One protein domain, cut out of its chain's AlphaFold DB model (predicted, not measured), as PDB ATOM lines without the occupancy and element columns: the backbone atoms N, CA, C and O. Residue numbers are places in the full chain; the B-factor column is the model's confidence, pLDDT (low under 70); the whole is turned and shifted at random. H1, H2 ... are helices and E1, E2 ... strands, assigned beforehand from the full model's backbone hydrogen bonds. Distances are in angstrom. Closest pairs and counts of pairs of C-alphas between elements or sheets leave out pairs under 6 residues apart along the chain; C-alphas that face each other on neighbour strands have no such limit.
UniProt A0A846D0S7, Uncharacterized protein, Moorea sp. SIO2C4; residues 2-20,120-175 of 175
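This is residues 2 to 20 and 120 to 175 of the 175 residues of an uncharacterized protein of Moorea sp. SIO2C4 (UniProt A0A846D0S7). What does the model look like at first sight? A narrow sheet of three antiparallel strands, with E1 in the middle between E2 and E4, makes the body, and a helical tail runs out from one end of it. The strand E3 folds back after E2 without joining that sheet, and residues 160 to 175, with most of H1 and the whole of H2, stick out free and add to the length. How is it made up? The printed part has 75 residues with four named strands and two named helices, in the order E1 E2 E3 E4 H1 H2, the sheet's order being E2 - E1 - E4; the class is mixed, helices and strands. It is extended, with a radius of gyration of the C-alphas of 17.7 A and spans of 64 by 22 by 13 A, a rod.

Where are the strands of the sheet? E1 is residues 4 to 13, 25.1 A long, from C-alpha 4 at (85.629, 125.926, 151.512). E2 is residues 125 to 129, 13.4 A, and E4 is residues 147 to 155, 26.5 A. Where are the other elements? E3 is residues 133 to 137, 13.3 A long. H1 is residues 156 to 168, 17.9 A, and H2 is residues 170 to 173, ending at C-alpha 173 at (69.034, 131.718, 127.959).

How do the strands pair? E1 and E4 are antiparallel at 162 degrees, with N 7 and O 152 2.9 A apart, within hydrogen-bond range. E2 and E1 are antiparallel at 158 degrees, with N 8 and O 126 within range at 2.8 A. The sheet is twisted, its C-alphas lying up to 4.1 A off the best plane. Where does E3 stand? It pairs with no named strand, is apart from E1 and E4, and meets E2 only through their link. How do the helices stand? H1 is on the sheet but only grazes it, with its residues 156 to 159; the closest C-alphas of E1 and H1 are those of Val 4 and Trp 156, 4.9 A apart. H2 is not on the sheet and meets H1 only through their link. In H1, 8 of 9 O i to N i+4 pairs are within hydrogen-bond range, and H2 is too short for such a pair.

How large is it? The two C-alphas farthest apart are those of Asn 143 and Lys 175, at 64.2 A. Without the free stretch the body spans 41 by 19 by 13 A. Is there a cut? Residues 21 to 119 are not printed, and C-alphas 20 and 120 are 6.9 A apart; the link from E1 to E2 runs across this cut. Of the links that are printed whole, none is long. Where is confidence low? Residues 174 to 175 are under 70, while the mean pLDDT of the printed part is 92.6.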
ATOM      1  N   GLY A   2      81.796 121.048 153.994       74.19
ATOM      2  CA  GLY A   2      82.139 120.941 152.571       74.19
ATOM      3  C   GLY A   2      83.492 121.586 152.253       74.19
ATOM      4  O   GLY A   2      84.161 122.127 153.134       74.19
ATOM      5  N   ARG A   3      83.905 121.537 150.986       92.12
ATOM      6  CA  ARG A   3      85.103 122.258 150.534       92.12
ATOM      7  C   ARG A   3      84.851 123.757 150.650       92.12
ATOM      8  O   ARG A   3      83.870 124.251 150.106       92.12
ATOM      9  N   VAL A   4      85.748 124.476 151.316       95.62
ATOM     10  CA  VAL A   4      85.629 125.926 151.512       95.62
ATOM     11  C   VAL A   4      86.826 126.665 150.932       95.62
ATOM     12  O   VAL A   4      87.943 126.144 150.887       95.62
ATOM     13  N   LEU A   5      86.573 127.893 150.499       97.12
ATOM     14  CA  LEU A   5      87.585 128.925 150.364       97.12
ATOM     15  C   LEU A   5      87.773 129.614 151.710       97.12
ATOM     16  O   LEU A   5      86.795 129.873 152.410       97.12
ATOM     17  N   GLN A   6      89.015 129.939 152.036       97.25
ATOM     18  CA  GLN A   6      89.359 130.807 153.150       97.25
ATOM     19  C   GLN A   6      89.881 132.129 152.609       97.25
ATOM     20  O   GLN A   6      90.718 132.148 151.709       97.25
ATOM     21  N   PHE A   7      89.383 133.218 153.175       97.69
ATOM     22  CA  PHE A   7      89.857 134.569 152.937       97.69
ATOM     23  C   PHE A   7      90.509 135.060 154.222       97.69
ATOM     24  O   PHE A   7      89.922 134.937 155.297       97.69
ATOM     25  N   LEU A   8      91.714 135.604 154.106       97.56
ATOM     26  CA  LEU A   8      92.445 136.261 155.180       97.56
ATOM     27  C   LEU A   8      92.755 137.685 154.730       97.56
ATOM     28  O   LEU A   8      93.708 137.916 153.982       97.56
ATOM     29  N   TYR A   9      91.923 138.625 155.169       98.00
ATOM     30  CA  TYR A   9      92.092 140.044 154.887       98.00
ATOM     31  C   TYR A   9      92.994 140.680 155.938       98.00
ATOM     32  O   TYR A   9      92.766 140.535 157.141       98.00
ATOM     33  N   CYS A  10      94.029 141.383 155.494       97.31
ATOM     34  CA  CYS A  10      94.949 142.069 156.378       97.31
ATOM     35  C   CYS A  10      94.453 143.480 156.676       97.31
ATOM     36  O   CYS A  10      94.600 144.383 155.856       97.31
ATOM     37  N   VAL A  11      93.907 143.673 157.876       97.19
ATOM     38  CA  VAL A  11      93.493 144.993 158.364       97.19
ATOM     39  C   VAL A  11      94.728 145.824 158.711       97.19
ATOM     40  O   VAL A  11      94.851 146.968 158.289       97.19
ATOM     41  N   GLU A  12      95.679 145.225 159.429       94.31
ATOM     42  CA  GLU A  12      96.907 145.887 159.872       94.31
ATOM     43  C   GLU A  12      98.025 144.858 160.096       94.31
ATOM     44  O   GLU A  12      97.783 143.773 160.628       94.31
ATOM     45  N   ASN A  13      99.264 145.191 159.718       92.31
ATOM     46  CA  ASN A  13     100.429 144.345 159.983       92.31
ATOM     47  C   ASN A  13     101.702 145.178 160.200       92.31
ATOM     48  O   ASN A  13     102.568 145.277 159.323       92.31
ATOM     49  N   ASN A  14     101.798 145.754 161.395       90.06
ATOM     50  CA  ASN A  14     102.921 146.556 161.878       90.06
ATOM     51  C   ASN A  14     103.913 145.753 162.742       90.06
ATOM     52  O   ASN A  14     104.948 146.283 163.131       90.06
ATOM     53  N   ALA A  15     103.627 144.479 163.029       88.94
ATOM     54  CA  ALA A  15     104.519 143.596 163.783       88.94
ATOM     55  C   ALA A  15     105.744 143.149 162.961       88.94
ATOM     56  O   ALA A  15     105.635 142.886 161.760       88.94
ATOM     57  N   SER A  16     106.904 142.989 163.601       88.44
ATOM     58  CA  SER A  16     108.081 142.377 162.961       88.44
ATOM     59  C   SER A  16     107.895 140.863 162.783       88.44
ATOM     60  O   SER A  16     107.476 140.180 163.719       88.44
ATOM     61  N   GLY A  17     108.207 140.330 161.595       90.44
ATOM     62  CA  GLY A  17     107.930 138.937 161.215       90.44
ATOM     63  C   GLY A  17     106.460 138.685 160.855       90.44
ATOM     64  O   GLY A  17     105.728 139.597 160.462       90.44
ATOM     65  N   GLY A  18     105.990 137.445 161.008       91.50
ATOM     66  CA  GLY A  18     104.583 137.076 160.791       91.50
ATOM     67  C   GLY A  18     104.176 136.984 159.321       91.50
ATOM     68  O   GLY A  18     102.990 137.148 158.998       91.50
ATOM     69  N   GLU A  19     105.152 136.728 158.452       94.62
ATOM     70  CA  GLU A  19     104.968 136.356 157.056       94.62
ATOM     71  C   GLU A  19     104.018 135.162 156.962       94.62
ATOM     72  O   GLU A  19     104.133 134.187 157.710       94.62
ATOM     73  N   SER A  20     103.071 135.247 156.033       96.44
ATOM     74  CA  SER A  20     102.194 134.139 155.692       96.44
ATOM     75  C   SER A  20     102.989 133.093 154.921       96.44
ATOM     76  O   SER A  20     103.764 133.425 154.023       96.44
ATOM     77  N   LEU A 120     101.764 139.813 154.100       96.25
ATOM     78  CA  LEU A 120     100.527 140.545 153.822       96.25
ATOM     79  C   LEU A 120     100.627 141.961 154.397       96.25
ATOM     80  O   LEU A 120     100.929 142.130 155.584       96.25
ATOM     81  N   LYS A 121     100.406 142.963 153.550       95.88
ATOM     82  CA  LYS A 121     100.290 144.377 153.918       95.88
ATOM     83  C   LYS A 121      98.830 144.717 154.203       95.88
ATOM     84  O   LYS A 121      97.926 144.002 153.782       95.88
ATOM     85  N   ALA A 122      98.599 145.829 154.899       96.44
ATOM     86  CA  ALA A 122      97.247 146.339 155.101       96.44
ATOM     87  C   ALA A 122      96.533 146.518 153.745       96.44
ATOM     88  O   ALA A 122      97.097 147.118 152.831       96.44
ATOM     89  N   GLY A 123      95.326 145.971 153.618       97.31
ATOM     90  CA  GLY A 123      94.554 145.932 152.373       97.31
ATOM     91  C   GLY A 123      94.747 144.669 151.524       97.31
ATOM     92  O   GLY A 123      93.908 144.396 150.665       97.31
ATOM     93  N   ASP A 124      95.787 143.864 151.768       97.69
ATOM     94  CA  ASP A 124      95.968 142.596 151.059       97.69
ATOM     95  C   ASP A 124      94.943 141.555 151.530       97.69
ATOM     96  O   ASP A 124      94.602 141.470 152.713       97.69
ATOM     97  N   CYS A 125      94.493 140.702 150.608       97.38
ATOM     98  CA  CYS A 125      93.631 139.564 150.913       97.38
ATOM     99  C   CYS A 125      94.226 138.281 150.339       97.38
ATOM    100  O   CYS A 125      94.376 138.141 149.124       97.38
ATOM    101  N   LEU A 126      94.546 137.336 151.219       97.25
ATOM    102  CA  LEU A 126      94.973 135.997 150.835       97.25
ATOM    103  C   LEU A 126      93.745 135.098 150.710       97.25
ATOM    104  O   LEU A 126      92.980 134.955 151.662       97.25
ATOM    105  N   VAL A 127      93.559 134.507 149.529       96.69
ATOM    106  CA  VAL A 127      92.434 133.617 149.231       96.69
ATOM    107  C   VAL A 127      92.952 132.233 148.892       96.69
ATOM    108  O   VAL A 127      93.761 132.067 147.980       96.69
ATOM    109  N   GLU A 128      92.456 131.228 149.602       96.25
ATOM    110  CA  GLU A 128      92.980 129.870 149.531       96.25
ATOM    111  C   GLU A 128      91.868 128.835 149.406       96.25
ATOM    112  O   GLU A 128      90.822 128.919 150.050       96.25
ATOM    113  N   GLN A 129      92.123 127.793 148.618       97.19
ATOM    114  CA  GLN A 129      91.335 126.566 148.665       97.19
ATOM    115  C   GLN A 129      91.746 125.770 149.905       97.19
ATOM    116  O   GLN A 129      92.687 124.986 149.835       97.19
ATOM    117  N   ASN A 130      91.035 125.930 151.023       96.12
ATOM    118  CA  ASN A 130      91.414 125.361 152.329       96.12
ATOM    119  C   ASN A 130      91.432 123.815 152.367       96.12
ATOM    120  O   ASN A 130      91.907 123.204 153.314       96.12
ATOM    121  N   PHE A 131      90.902 123.156 151.333       96.06
ATOM    122  CA  PHE A 131      90.981 121.702 151.156       96.06
ATOM    123  C   PHE A 131      92.243 121.238 150.402       96.06
ATOM    124  O   PHE A 131      92.465 120.038 150.269       96.06
ATOM    125  N   ARG A 132      93.051 122.167 149.878       97.38
ATOM    126  CA  ARG A 132      94.261 121.910 149.078       97.38
ATOM    127  C   ARG A 132      95.474 122.644 149.636       97.38
ATOM    128  O   ARG A 132      96.535 122.045 149.785       97.38
ATOM    129  N   ILE A 133      95.321 123.944 149.861       98.00
ATOM    130  CA  ILE A 133      96.383 124.829 150.318       98.00
ATOM    131  C   ILE A 133      96.455 124.728 151.835       98.00
ATOM    132  O   ILE A 133      95.464 124.969 152.521       98.00
ATOM    133  N   LEU A 134      97.626 124.349 152.343       97.44
ATOM    134  CA  LEU A 134      97.930 124.468 153.760       97.44
ATOM    135  C   LEU A 134      98.566 125.830 153.990       97.44
ATOM    136  O   LEU A 134      99.369 126.281 153.173       97.44
ATOM    137  N   HIS A 135      98.256 126.442 155.123       95.81
ATOM    138  CA  HIS A 135      98.811 127.733 155.487       95.81
ATOM    139  C   HIS A 135      99.328 127.748 156.920       95.81
ATOM    140  O   HIS A 135      98.951 126.952 157.784       95.81
ATOM    141  N   GLY A 136     100.206 128.703 157.168       94.44
ATOM    142  CA  GLY A 136     100.751 129.016 158.470       94.44
ATOM    143  C   GLY A 136     101.353 130.409 158.453       94.44
ATOM    144  O   GLY A 136     101.097 131.221 157.565       94.44
ATOM    145  N   ARG A 137     102.175 130.686 159.456       94.81
ATOM    146  CA  ARG A 137     102.955 131.915 159.513       94.81
ATOM    147  C   ARG A 137     104.286 131.680 160.198       94.81
ATOM    148  O   ARG A 137     104.400 130.776 161.029       94.81
ATOM    149  N   THR A 138     105.251 132.537 159.904       93.88
ATOM    150  CA  THR A 138     106.464 132.657 160.713       93.88
ATOM    151  C   THR A 138     106.129 133.206 162.108       93.88
ATOM    152  O   THR A 138     105.013 133.677 162.396       93.88
ATOM    153  N   ALA A 139     107.099 133.109 163.016       90.75
ATOM    154  CA  ALA A 139     107.019 133.791 164.300       90.75
ATOM    155  C   ALA A 139     106.979 135.316 164.088       90.75
ATOM    156  O   ALA A 139     107.535 135.832 163.122       90.75
ATOM    157  N   TYR A 140     106.306 136.024 164.990       85.25
ATOM    158  CA  TYR A 140     106.345 137.481 165.062       85.25
ATOM    159  C   TYR A 140     106.448 137.895 166.522       85.25
ATOM    160  O   TYR A 140     106.040 137.135 167.407       85.25
ATOM    161  N   ASP A 141     106.979 139.088 166.757       81.75
ATOM    162  CA  ASP A 141     107.053 139.655 168.097       81.75
ATOM    163  C   ASP A 141     105.791 140.471 168.393       81.75
ATOM    164  O   ASP A 141     105.530 141.490 167.755       81.75
ATOM    165  N   ALA A 142     104.986 139.997 169.347       77.00
ATOM    166  CA  ALA A 142     103.746 140.656 169.749       77.00
ATOM    167  C   ALA A 142     103.976 141.920 170.599       77.00
ATOM    168  O   ALA A 142     103.039 142.691 170.793       77.00
ATOM    169  N   ASN A 143     105.196 142.143 171.103       82.75
ATOM    170  CA  ASN A 143     105.535 143.334 171.885       82.75
ATOM    171  C   ASN A 143     105.922 144.530 171.000       82.75
ATOM    172  O   ASN A 143     105.903 145.665 171.469       82.75
ATOM    173  N   TYR A 144     106.262 144.294 169.727       76.81
ATOM    174  CA  TYR A 144     106.747 145.316 168.795       76.81
ATOM    175  C   TYR A 144     105.846 145.430 167.559       76.81
ATOM    176  O   TYR A 144     106.275 145.187 166.430       76.81
ATOM    177  N   GLY A 145     104.589 145.818 167.786       82.94
ATOM    178  CA  GLY A 145     103.622 146.171 166.744       82.94
ATOM    179  C   GLY A 145     102.355 145.313 166.748       82.94
ATOM    180  O   GLY A 145     102.273 144.263 167.378       82.94
ATOM    181  N   THR A 146     101.340 145.784 166.033       89.69
ATOM    182  CA  THR A 146     100.025 145.143 165.909       89.69
ATOM    183  C   THR A 146      99.941 144.296 164.641       89.69
ATOM    184  O   THR A 146     100.511 144.626 163.598       89.69
ATOM    185  N   ARG A 147      99.210 143.179 164.712       92.25
ATOM    186  CA  ARG A 147      98.870 142.354 163.547       92.25
ATOM    187  C   ARG A 147      97.429 141.880 163.660       92.25
ATOM    188  O   ARG A 147      97.121 141.042 164.503       92.25
ATOM    189  N   HIS A 148      96.574 142.382 162.779       93.88
ATOM    190  CA  HIS A 148      95.156 142.062 162.734       93.88
ATOM    191  C   HIS A 148      94.780 141.544 161.342       93.88
ATOM    192  O   HIS A 148      94.880 142.257 160.342       93.88
ATOM    193  N   LEU A 149      94.361 140.277 161.297       95.75
ATOM    194  CA  LEU A 149      93.759 139.657 160.122       95.75
ATOM    195  C   LEU A 149      92.312 139.290 160.438       95.75
ATOM    196  O   LEU A 149      92.053 138.703 161.489       95.75
ATOM    197  N   GLU A 150      91.414 139.540 159.496       97.06
ATOM    198  CA  GLU A 150      90.041 139.051 159.545       97.06
ATOM    199  C   GLU A 150      89.884 137.847 158.617       97.06
ATOM    200  O   GLU A 150      90.336 137.852 157.469       97.06
ATOM    201  N   GLY A 151      89.275 136.786 159.147       96.38
ATOM    202  CA  GLY A 151      89.090 135.523 158.446       96.38
ATOM    203  C   GLY A 151      87.625 135.266 158.121       96.38
ATOM    204  O   GLY A 151      86.776 135.346 159.005       96.38
ATOM    205  N   VAL A 152      87.334 134.879 156.879       95.88
ATOM    206  CA  VAL A 152      86.002 134.398 156.485       95.88
ATOM    207  C   VAL A 152      86.111 133.166 155.594       95.88
ATOM    208  O   VAL A 152      87.072 132.999 154.841       95.88
ATOM    209  N   PHE A 153      85.113 132.292 155.690       94.81
ATOM    210  CA  PHE A 153      84.999 131.098 154.864       94.81
ATOM    211  C   PHE A 153      83.807 131.217 153.921       94.81
ATOM    212  O   PHE A 153      82.745 131.701 154.309       94.81
ATOM    213  N   LEU A 154      83.974 130.732 152.693       95.75
ATOM    214  CA  LEU A 154      82.910 130.656 151.697       95.75
ATOM    215  C   LEU A 154      82.875 129.259 151.090       95.75
ATOM    216  O   LEU A 154      83.918 128.673 150.807       95.75
ATOM    217  N   ASP A 155      81.680 128.726 150.867       95.25
ATOM    218  CA  ASP A 155      81.525 127.422 150.233       95.25
ATOM    219  C   ASP A 155      82.080 127.426 148.793       95.25
ATOM    220  O   ASP A 155      81.821 128.331 147.992       95.25
ATOM    221  N   TRP A 156      82.880 126.412 148.460       95.25
ATOM    222  CA  TRP A 156      83.521 126.300 147.151       95.25
ATOM    223  C   TRP A 156      82.517 126.050 146.023       95.25
ATOM    224  O   TRP A 156      82.701 126.551 144.908       95.25
ATOM    225  N   ASP A 157      81.460 125.283 146.288       94.06
ATOM    226  CA  ASP A 157      80.444 124.968 145.291       94.06
ATOM    227  C   ASP A 157      79.596 126.204 144.967       94.06
ATOM    228  O   ASP A 157      79.266 126.406 143.796       94.06
ATOM    229  N   TYR A 158      79.368 127.104 145.932       93.75
ATOM    230  CA  TYR A 158      78.768 128.417 145.662       93.75
ATOM    231  C   TYR A 158      79.598 129.235 144.652       93.75
ATOM    232  O   TYR A 158      79.077 129.699 143.632       93.75
ATOM    233  N   CYS A 159      80.910 129.363 144.882       92.19
ATOM    234  CA  CYS A 159      81.810 130.082 143.972       92.19
ATOM    235  C   CYS A 159      81.849 129.468 142.572       92.19
ATOM    236  O   CYS A 159      81.734 130.187 141.574       92.19
ATOM    237  N   LYS A 160      81.978 128.139 142.489       94.19
ATOM    238  CA  LYS A 160      81.946 127.425 141.209       94.19
ATOM    239  C   LYS A 160      80.617 127.602 140.496       94.19
ATOM    240  O   LYS A 160      80.629 127.857 139.301       94.19
ATOM    241  N   GLY A 161      79.491 127.497 141.198       95.25
ATOM    242  CA  GLY A 161      78.167 127.683 140.609       95.25
ATOM    243  C   GLY A 161      78.042 129.050 139.942       95.25
ATOM    244  O   GLY A 161      77.651 129.144 138.780       95.25
ATOM    245  N   ARG A 162      78.488 130.110 140.627       94.31
ATOM    246  CA  ARG A 162      78.475 131.474 140.084       94.31
ATOM    247  C   ARG A 162      79.415 131.656 138.888       94.31
ATOM    248  O   ARG A 162      79.088 132.394 137.961       94.31
ATOM    249  N   HIS A 163      80.582 131.012 138.908       93.75
ATOM    250  CA  HIS A 163      81.522 131.020 137.785       93.75
ATOM    251  C   HIS A 163      80.957 130.270 136.569       93.75
ATOM    252  O   HIS A 163      80.907 130.823 135.472       93.75
ATOM    253  N   ASN A 164      80.458 129.055 136.791       95.75
ATOM    254  CA  ASN A 164      79.878 128.189 135.773       95.75
ATOM    255  C   ASN A 164      78.642 128.825 135.136       95.75
ATOM    256  O   ASN A 164      78.496 128.753 133.922       95.75
ATOM    257  N   PHE A 165      77.785 129.504 135.909       95.69
ATOM    258  CA  PHE A 165      76.641 130.229 135.350       95.69
ATOM    259  C   PHE A 165      77.079 131.187 134.238       95.69
ATOM    260  O   PHE A 165      76.536 131.142 133.143       95.69
ATOM    261  N   LYS A 166      78.125 131.993 134.461       92.88
ATOM    262  CA  LYS A 166      78.619 132.928 133.437       92.88
ATOM    263  C   LYS A 166      79.081 132.226 132.159       92.88
ATOM    264  O   LYS A 166      78.919 132.790 131.081       92.88
ATOM    265  N   GLN A 167      79.650 131.029 132.287       94.12
ATOM    266  CA  GLN A 167      80.136 130.233 131.160       94.12
ATOM    267  C   GLN A 167      78.999 129.544 130.406       94.12
ATOM    268  O   GLN A 167      78.994 129.548 129.181       94.12
ATOM    269  N   PHE A 168      78.026 128.984 131.123       95.12
ATOM    270  CA  PHE A 168      76.999 128.115 130.547       95.12
ATOM    271  C   PHE A 168      75.640 128.790 130.357       95.12
ATOM    272  O   PHE A 168      74.765 128.178 129.762       95.12
ATOM    273  N   GLN A 169      75.444 130.037 130.802       94.50
ATOM    274  CA  GLN A 169      74.156 130.740 130.683       94.50
ATOM    275  C   GLN A 169      73.618 130.776 129.245       94.50
ATOM    276  O   GLN A 169      72.412 130.662 129.062       94.50
ATOM    277  N   HIS A 170      74.487 130.853 128.230       93.56
ATOM    278  CA  HIS A 170      74.083 130.837 126.819       93.56
ATOM    279  C   HIS A 170      73.321 129.554 126.431       93.56
ATOM    280  O   HIS A 170      72.387 129.619 125.647       93.56
ATOM    281  N   LEU A 171      73.631 128.410 127.056       93.88
ATOM    282  CA  LEU A 171      72.934 127.137 126.819       93.88
ATOM    283  C   LEU A 171      71.495 127.114 127.358       93.88
ATOM    284  O   LEU A 171      70.730 126.216 127.018       93.88
ATOM    285  N   TYR A 172      71.141 128.054 128.240       91.44
ATOM    286  CA  TYR A 172      69.857 128.075 128.947       91.44
ATOM    287  C   TYR A 172      69.037 129.345 128.691       91.44
ATOM    288  O   TYR A 172      67.839 129.345 128.964       91.44
ATOM    289  N   LEU A 173      69.670 130.422 128.214       87.25
ATOM    290  CA  LEU A 173      69.034 131.718 127.959       87.25
ATOM    291  C   LEU A 173      68.696 131.957 126.483       87.25
ATOM    292  O   LEU A 173      67.986 132.912 126.188       87.25
ATOM    293  N   GLU A 174      69.147 131.103 125.561       67.56
ATOM    294  CA  GLU A 174      68.674 131.130 124.174       67.56
ATOM    295  C   GLU A 174      67.335 130.380 124.050       67.56
ATOM    296  O   GLU A 174      67.280 129.177 123.782       67.56
ATOM    297  N   LYS A 175      66.247 131.124 124.284       59.53
ATOM    298  CA  LYS A 175      64.898 130.892 123.750       59.53
ATOM    299  C   LYS A 175      64.254 132.221 123.384       59.53
ATOM    300  O   LYS A 175      64.295 133.135 124.236       59.53
TER     301      LYS A 175